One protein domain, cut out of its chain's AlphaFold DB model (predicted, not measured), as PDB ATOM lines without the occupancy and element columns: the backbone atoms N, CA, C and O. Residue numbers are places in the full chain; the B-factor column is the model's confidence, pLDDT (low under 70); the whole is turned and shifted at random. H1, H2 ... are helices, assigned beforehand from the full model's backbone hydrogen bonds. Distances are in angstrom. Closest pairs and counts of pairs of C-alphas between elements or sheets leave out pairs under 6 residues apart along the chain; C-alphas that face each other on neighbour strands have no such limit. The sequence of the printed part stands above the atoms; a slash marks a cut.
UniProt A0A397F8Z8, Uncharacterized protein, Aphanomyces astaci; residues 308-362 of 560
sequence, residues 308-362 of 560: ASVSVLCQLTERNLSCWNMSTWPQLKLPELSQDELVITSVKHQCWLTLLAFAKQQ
ATOM      1  N   ALA A 308     168.190 156.856  91.788       57.31
ATOM      2  CA  ALA A 308     169.530 157.355  91.488       57.31
ATOM      3  C   ALA A 308     169.980 158.540  92.387       57.31
ATOM      4  O   ALA A 308     171.146 158.919  92.370       57.31
ATOM      5  N   SER A 309     169.094 159.070  93.250       66.69
ATOM      6  CA  SER A 309     169.389 160.185  94.161       66.69
ATOM      7  C   SER A 309     168.941 159.940  95.609       66.69
ATOM      8  O   SER A 309     167.762 159.710  95.884       66.69
ATOM      9  N   VAL A 310     169.855 160.123  96.571       69.94
ATOM     10  CA  VAL A 310     169.566 160.040  98.019       69.94
ATOM     11  C   VAL A 310     168.448 161.007  98.444       69.94
ATOM     12  O   VAL A 310     167.655 160.683  99.326       69.94
ATOM     13  N   SER A 311     168.305 162.156  97.775       70.88
ATOM     14  CA  SER A 311     167.230 163.126  98.050       70.88
ATOM     15  C   SER A 311     165.842 162.602  97.735       70.88
ATOM     16  O   SER A 311     164.938 162.706  98.568       70.88
ATOM     17  N   VAL A 312     165.693 161.958  96.581       70.75
ATOM     18  CA  VAL A 312     164.434 161.329  96.178       70.75
ATOM     19  C   VAL A 312     164.055 160.232  97.168       70.75
ATOM     20  O   VAL A 312     162.917 160.174  97.633       70.75
ATOM     21  N   LEU A 313     165.026 159.408  97.566       74.75
ATOM     22  CA  LEU A 313     164.816 158.352  98.550       74.75
ATOM     23  C   LEU A 313     164.353 158.921  99.899       74.75
ATOM     24  O   LEU A 313     163.415 158.385 100.492       74.75
ATOM     25  N   CYS A 314     164.969 160.012 100.366       76.50
ATOM     26  CA  CYS A 314     164.607 160.641 101.636       76.50
ATOM     27  C   CYS A 314     163.171 161.170 101.628       76.50
ATOM     28  O   CYS A 314     162.434 160.936 102.585       76.50
ATOM     29  N   GLN A 315     162.764 161.836 100.547       76.31
ATOM     30  CA  GLN A 315     161.429 162.424 100.415       76.31
ATOM     31  C   GLN A 315     160.339 161.357 100.234       76.31
ATOM     32  O   GLN A 315     159.277 161.450 100.848       76.31
ATOM     33  N   LEU A 316     160.603 160.311  99.439       74.75
ATOM     34  CA  LEU A 316     159.679 159.178  99.297       74.75
ATOM     35  C   LEU A 316     159.506 158.437 100.619       74.75
ATOM     36  O   LEU A 316     158.382 158.115 101.004       74.75
ATOM     37  N   THR A 317     160.605 158.194 101.331       77.25
ATOM     38  CA  THR A 317     160.568 157.547 102.645       77.25
ATOM     39  C   THR A 317     159.760 158.386 103.631       77.25
ATOM     40  O   THR A 317     158.839 157.862 104.249       77.25
ATOM     41  N   GLU A 318     160.022 159.693 103.711       82.50
ATOM     42  CA  GLU A 318     159.310 160.631 104.588       82.50
ATOM     43  C   GLU A 318     157.802 160.556 104.361       82.50
ATOM     44  O   GLU A 318     157.008 160.401 105.294       82.50
ATOM     45  N   ARG A 319     157.405 160.625 103.090       78.38
ATOM     46  CA  ARG A 319     156.002 160.647 102.715       78.38
ATOM     47  C   ARG A 319     155.314 159.317 103.000       78.38
ATOM     48  O   ARG A 319     154.212 159.309 103.541       78.38
ATOM     49  N   ASN A 320     155.971 158.199 102.720       75.62
ATOM     50  CA  ASN A 320     155.429 156.882 103.029       75.62
ATOM     51  C   ASN A 320     155.284 156.645 104.537       75.62
ATOM     52  O   ASN A 320     154.231 156.200 104.989       75.62
ATOM     53  N   LEU A 321     156.312 156.989 105.321       78.62
ATOM     54  CA  LEU A 321     156.291 156.848 106.777       78.62
ATOM     55  C   LEU A 321     155.168 157.671 107.416       78.62
ATOM     56  O   LEU A 321     154.566 157.213 108.384       78.62
ATOM     57  N   SER A 322     154.836 158.834 106.846       78.50
ATOM     58  CA  SER A 322     153.723 159.664 107.322       78.50
ATOM     59  C   SER A 322     152.340 159.026 107.136       78.50
ATOM     60  O   SER A 322     151.407 159.361 107.861       78.50
ATOM     61  N   CYS A 323     152.203 158.093 106.189       72.50
ATOM     62  CA  CYS A 323     150.952 157.389 105.910       72.50
ATOM     63  C   CYS A 323     150.862 156.018 106.604       72.50
ATOM     64  O   CYS A 323     149.858 155.321 106.456       72.50
ATOM     65  N   TRP A 324     151.909 155.587 107.314       72.50
ATOM     66  CA  TRP A 324     151.970 154.271 107.948       72.50
ATOM     67  C   TRP A 324     151.484 154.291 109.387       72.50
ATOM     68  O   TRP A 324     151.744 155.226 110.141       72.50
ATOM     69  N   ASN A 325     150.864 153.187 109.810       63.38
ATOM     70  CA  ASN A 325     150.649 152.968 111.229       63.38
ATOM     71  C   ASN A 325     151.996 152.695 111.918       63.38
ATOM     72  O   ASN A 325     152.703 151.729 111.614       63.38
ATOM     73  N   MET A 326     152.323 153.548 112.879       59.31
ATOM     74  CA  MET A 326     153.581 153.547 113.612       59.31
ATOM     75  C   MET A 326     153.884 152.247 114.356       59.31
ATOM     76  O   MET A 326     155.041 151.839 114.418       59.31
ATOM     77  N   SER A 327     152.863 151.557 114.878       57.94
ATOM     78  CA  SER A 327     153.048 150.277 115.582       57.94
ATOM     79  C   SER A 327     153.544 149.153 114.669       57.94
ATOM     80  O   SER A 327     153.946 148.099 115.149       57.94
ATOM     81  N   THR A 328     153.476 149.368 113.355       58.34
ATOM     82  CA  THR A 328     153.877 148.411 112.324       58.34
ATOM     83  C   THR A 328     155.116 148.851 111.560       58.34
ATOM     84  O   THR A 328     155.432 148.228 110.549       58.34
ATOM     85  N   TRP A 329     155.817 149.905 112.013       66.38
ATOM     86  CA  TRP A 329     157.091 150.282 111.406       66.38
ATOM     87  C   TRP A 329     158.020 149.062 111.426       66.38
ATOM     88  O   TRP A 329     158.393 148.594 112.506       66.38
ATOM     89  N   PRO A 330     158.363 148.500 110.253       57.47
ATOM     90  CA  PRO A 330     159.267 147.368 110.190       57.47
ATOM     91  C   PRO A 330     160.649 147.825 110.671       57.47
ATOM     92  O   PRO A 330     160.920 149.020 110.791       57.47
ATOM     93  N   GLN A 331     161.562 146.886 110.920       60.72
ATOM     94  CA  GLN A 331     162.972 147.240 111.079       60.72
ATOM     95  C   GLN A 331     163.482 147.780 109.737       60.72
ATOM     96  O   GLN A 331     163.927 147.025 108.875       60.72
ATOM     97  N   LEU A 332     163.321 149.089 109.530       59.50
ATOM     98  CA  LEU A 332     163.632 149.750 108.275       59.50
ATOM     99  C   LEU A 332     165.153 149.709 108.100       59.50
ATOM    100  O   LEU A 332     165.880 150.391 108.816       59.50
ATOM    101  N   LYS A 333     165.646 148.920 107.144       64.88
ATOM    102  CA  LYS A 333     167.002 149.109 106.631       64.88
ATOM    103  C   LYS A 333     166.903 150.177 105.550       64.88
ATOM    104  O   LYS A 333     166.276 149.929 104.528       64.88
ATOM    105  N   LEU A 334     167.418 151.377 105.791       67.19
ATOM    106  CA  LEU A 334     167.538 152.394 104.755       67.19
ATOM    107  C   LEU A 334     168.722 152.048 103.844       67.19
ATOM    108  O   LEU A 334     169.747 151.564 104.334       67.19
ATOM    109  N   PRO A 335     168.583 152.254 102.525       62.41
ATOM    110  CA  PRO A 335     169.641 151.942 101.582       62.41
ATOM    111  C   PRO A 335     170.911 152.783 101.824       62.41
ATOM    112  O   PRO A 335     170.870 154.009 101.849       62.41
ATOM    113  N   GLU A 336     172.046 152.109 102.032       59.31
ATOM    114  CA  GLU A 336     173.308 152.675 102.550       59.31
ATOM    115  C   GLU A 336     174.195 153.314 101.456       59.31
ATOM    116  O   GLU A 336     175.395 153.063 101.410       59.31
ATOM    117  N   LEU A 337     173.637 154.122 100.546       56.50
ATOM    118  CA  LEU A 337     174.432 154.766  99.481       56.50
ATOM    119  C   LEU A 337     175.460 155.768 100.051       56.50
ATOM    120  O   LEU A 337     176.615 155.774  99.634       56.50
ATOM    121  N   SER A 338     175.055 156.569 101.045       69.88
ATOM    122  CA  SER A 338     175.925 157.415 101.877       69.88
ATOM    123  C   SER A 338     175.154 157.861 103.124       69.88
ATOM    124  O   SER A 338     174.118 158.520 103.019       69.88
ATOM    125  N   GLN A 339     175.633 157.491 104.318       75.12
ATOM    126  CA  GLN A 339     174.985 157.876 105.584       75.12
ATOM    127  C   GLN A 339     175.016 159.395 105.793       75.12
ATOM    128  O   GLN A 339     174.038 159.987 106.250       75.12
ATOM    129  N   ASP A 340     176.131 160.020 105.425       78.75
ATOM    130  CA  ASP A 340     176.354 161.453 105.582       78.75
ATOM    131  C   ASP A 340     175.436 162.244 104.646       78.75
ATOM    132  O   ASP A 340     174.770 163.187 105.070       78.75
ATOM    133  N   GLU A 341     175.329 161.809 103.388       80.94
ATOM    134  CA  GLU A 341     174.450 162.439 102.407       80.94
ATOM    135  C   GLU A 341     172.978 162.280 102.791       80.94
ATOM    136  O   GLU A 341     172.212 163.235 102.659       80.94
ATOM    137  N   LEU A 342     172.579 161.122 103.330       82.38
ATOM    138  CA  LEU A 342     171.211 160.883 103.793       82.38
ATOM    139  C   LEU A 342     170.820 161.855 104.904       82.38
ATOM    140  O   LEU A 342     169.745 162.450 104.844       82.38
ATOM    141  N   VAL A 343     171.695 162.052 105.891       84.12
ATOM    142  CA  VAL A 343     171.472 163.001 106.988       84.12
ATOM    143  C   VAL A 343     171.374 164.426 106.455       84.12
ATOM    144  O   VAL A 343     170.367 165.090 106.699       84.12
ATOM    145  N   ILE A 344     172.379 164.881 105.697       83.88
ATOM    146  CA  ILE A 344     172.436 166.251 105.161       83.88
ATOM    147  C   ILE A 344     171.176 166.541 104.346       83.88
ATOM    148  O   ILE A 344     170.547 167.590 104.482       83.88
ATOM    149  N   THR A 345     170.779 165.585 103.516       83.12
ATOM    150  CA  THR A 345     169.622 165.711 102.641       83.12
ATOM    151  C   THR A 345     168.315 165.672 103.426       83.12
ATOM    152  O   THR A 345     167.414 166.460 103.140       83.12
ATOM    153  N   SER A 346     168.223 164.834 104.462       86.75
ATOM    154  CA  SER A 346     167.056 164.778 105.346       86.75
ATOM    155  C   SER A 346     166.876 166.071 106.138       86.75
ATOM    156  O   SER A 346     165.757 166.564 106.230       86.75
ATOM    157  N   VAL A 347     167.956 166.666 106.649       85.88
ATOM    158  CA  VAL A 347     167.905 167.965 107.337       85.88
ATOM    159  C   VAL A 347     167.543 169.080 106.355       85.88
ATOM    160  O   VAL A 347     166.627 169.860 106.614       85.88
ATOM    161  N   LYS A 348     168.198 169.121 105.187       85.00
ATOM    162  CA  LYS A 348     167.958 170.133 104.147       85.00
ATOM    163  C   LYS A 348     166.516 170.125 103.634       85.00
ATOM    164  O   LYS A 348     165.929 171.190 103.462       85.00
ATOM    165  N   HIS A 349     165.955 168.942 103.387       83.25
ATOM    166  CA  HIS A 349     164.591 168.767 102.874       83.25
ATOM    167  C   HIS A 349     163.549 168.503 103.968       83.25
ATOM    168  O   HIS A 349     162.398 168.226 103.644       83.25
ATOM    169  N   GLN A 350     163.925 168.598 105.246       88.75
ATOM    170  CA  GLN A 350     163.015 168.432 106.386       88.75
ATOM    171  C   GLN A 350     162.299 167.069 106.418       88.75
ATOM    172  O   GLN A 350     161.143 166.956 106.820       88.75
ATOM    173  N   CYS A 351     162.999 166.017 105.988       87.81
ATOM    174  CA  CYS A 351     162.541 164.628 106.016       87.81
ATOM    175  C   CYS A 351     162.771 164.020 107.410       87.81
ATOM    176  O   CYS A 351     163.657 163.187 107.621       87.81
ATOM    177  N   TRP A 352     162.008 164.508 108.388       90.25
ATOM    178  CA  TRP A 352     162.154 164.198 109.809       90.25
ATOM    179  C   TRP A 352     161.936 162.715 110.148       90.25
ATOM    180  O   TRP A 352     162.728 162.128 110.888       90.25
ATOM    181  N   LEU A 353     160.908 162.075 109.592       87.50
ATOM    182  CA  LEU A 353     160.631 160.653 109.808       87.50
ATOM    183  C   LEU A 353     161.699 159.775 109.163       87.50
ATOM    184  O   LEU A 353     162.069 158.763 109.751       87.50
ATOM    185  N   THR A 354     162.236 160.173 108.006       86.50
ATOM    186  CA  THR A 354     163.374 159.477 107.380       86.50
ATOM    187  C   THR A 354     164.606 159.520 108.280       86.50
ATOM    188  O   THR A 354     165.229 158.483 108.518       86.50
ATOM    189  N   LEU A 355     164.934 160.693 108.833       88.12
ATOM    190  CA  LEU A 355     166.048 160.841 109.773       88.12
ATOM    191  C   LEU A 355     165.849 159.969 111.023       88.12
ATOM    192  O   LEU A 355     166.784 159.326 111.497       88.12
ATOM    193  N   LEU A 356     164.621 159.901 111.540       87.06
ATOM    194  CA  LEU A 356     164.301 159.063 112.692       87.06
ATOM    195  C   LEU A 356     164.347 157.566 112.369       87.06
ATOM    196  O   LEU A 356     164.860 156.785 113.168       87.06
ATOM    197  N   ALA A 357     163.866 157.153 111.197       83.81
ATOM    198  CA  ALA A 357     164.006 155.782 110.718       83.81
ATOM    199  C   ALA A 357     165.485 155.378 110.619       83.81
ATOM    200  O   ALA A 357     165.860 154.308 111.101       83.81
ATOM    201  N   PHE A 358     166.335 156.268 110.093       84.50
ATOM    202  CA  PHE A 358     167.785 156.075 110.073       84.50
ATOM    203  C   PHE A 358     168.356 155.927 111.485       84.50
ATOM    204  O   PHE A 358     169.144 155.018 111.744       84.50
ATOM    205  N   ALA A 359     167.919 156.766 112.427       84.31
ATOM    206  CA  ALA A 359     168.353 156.673 113.814       84.31
ATOM    207  C   ALA A 359     167.958 155.334 114.464       84.31
ATOM    208  O   ALA A 359     168.773 154.724 115.159       84.31
ATOM    209  N   LYS A 360     166.729 154.855 114.215       80.81
ATOM    210  CA  LYS A 360     166.213 153.583 114.747       80.81
ATOM    211  C   LYS A 360     166.903 152.357 114.146       80.81
ATOM    212  O   LYS A 360     167.079 151.366 114.857       80.81
ATOM    213  N   GLN A 361     167.345 152.431 112.889       78.62
ATOM    214  CA  GLN A 361     168.114 151.371 112.226       78.62
ATOM    215  C   GLN A 361     169.451 151.084 112.924       78.62
ATOM    216  O   GLN A 361     169.897 149.935 112.944       78.62
ATOM    217  N   GLN A 362     170.094 152.105 113.500       78.31
ATOM    218  CA  GLN A 362     171.372 151.955 114.197       78.31
ATOM    219  C   GLN A 362     171.161 151.203 115.513       78.31
ATOM    220  O   GLN A 362     170.768 151.798 116.516       78.31
TER     221      GLN A 362
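This is residues 308 to 362 of the 560 residues of an uncharacterized protein of Aphanomyces astaci (UniProt A0A397F8Z8). A helical hairpin, H2 and H3, has the longest helix, H1, laid crosswise over it, nearer to the end where H2 and H3 are joined. From the far end of H1 a long link without a named element swings wide, its residues 323 to 328 sticking out, and folds back past the other end of the hairpin to reach H2. The printed part has 55 residues with three named helices in the order H1, H2, H3 and no named strand; its class is all helix. It is compact, with a radius of gyration of the C-alphas of 10.3 A, and spans 28 by 20 by 19 A.

Start at Ala 308 and find C-alpha 310 at (169.566, 160.040, 98.019); from there H1, residues 310 to 322, runs 18.4 A to C-alpha 322 at (153.723, 159.664, 107.322). Next comes H2, residues 339 to 348, 14.2 A long. H3, residues 352 to 361, runs 14.3 A and ends at C-alpha 361, (168.114, 151.371, 112.226).

Look first at H1 and H2, which touch, H1 with residues 310 to 315 alone; their closest C-alphas, Ser 311 and Thr 345, are 5.8 A apart. They run the same way at a steep tilt of 66 degrees. H1 also touches H3, about perpendicular at 86 degrees, with the closest C-alphas, Glu 318 and Thr 354, 5.1 A apart. H2 and H3 touch and form a helical hairpin, opposite ways at a shallow tilt of 23 degrees; their closest C-alphas, Ser 346 and Leu 355, are 6.0 A apart. In H1, H2 and H3 every O i to N i+4 pair is within hydrogen-bond range.

The C-alphas farthest apart, Ala 308 and Ser 327, are 30.0 A apart. The printed part has no cut. The link from H1 to H2, 16 residues, is long; that from H2 to H3, 3 residues, is tight. Check the B-factor column: pLDDT is under 70 in residues 308 to 310 and 325 to 338, and its mean over the printed part is 75.1.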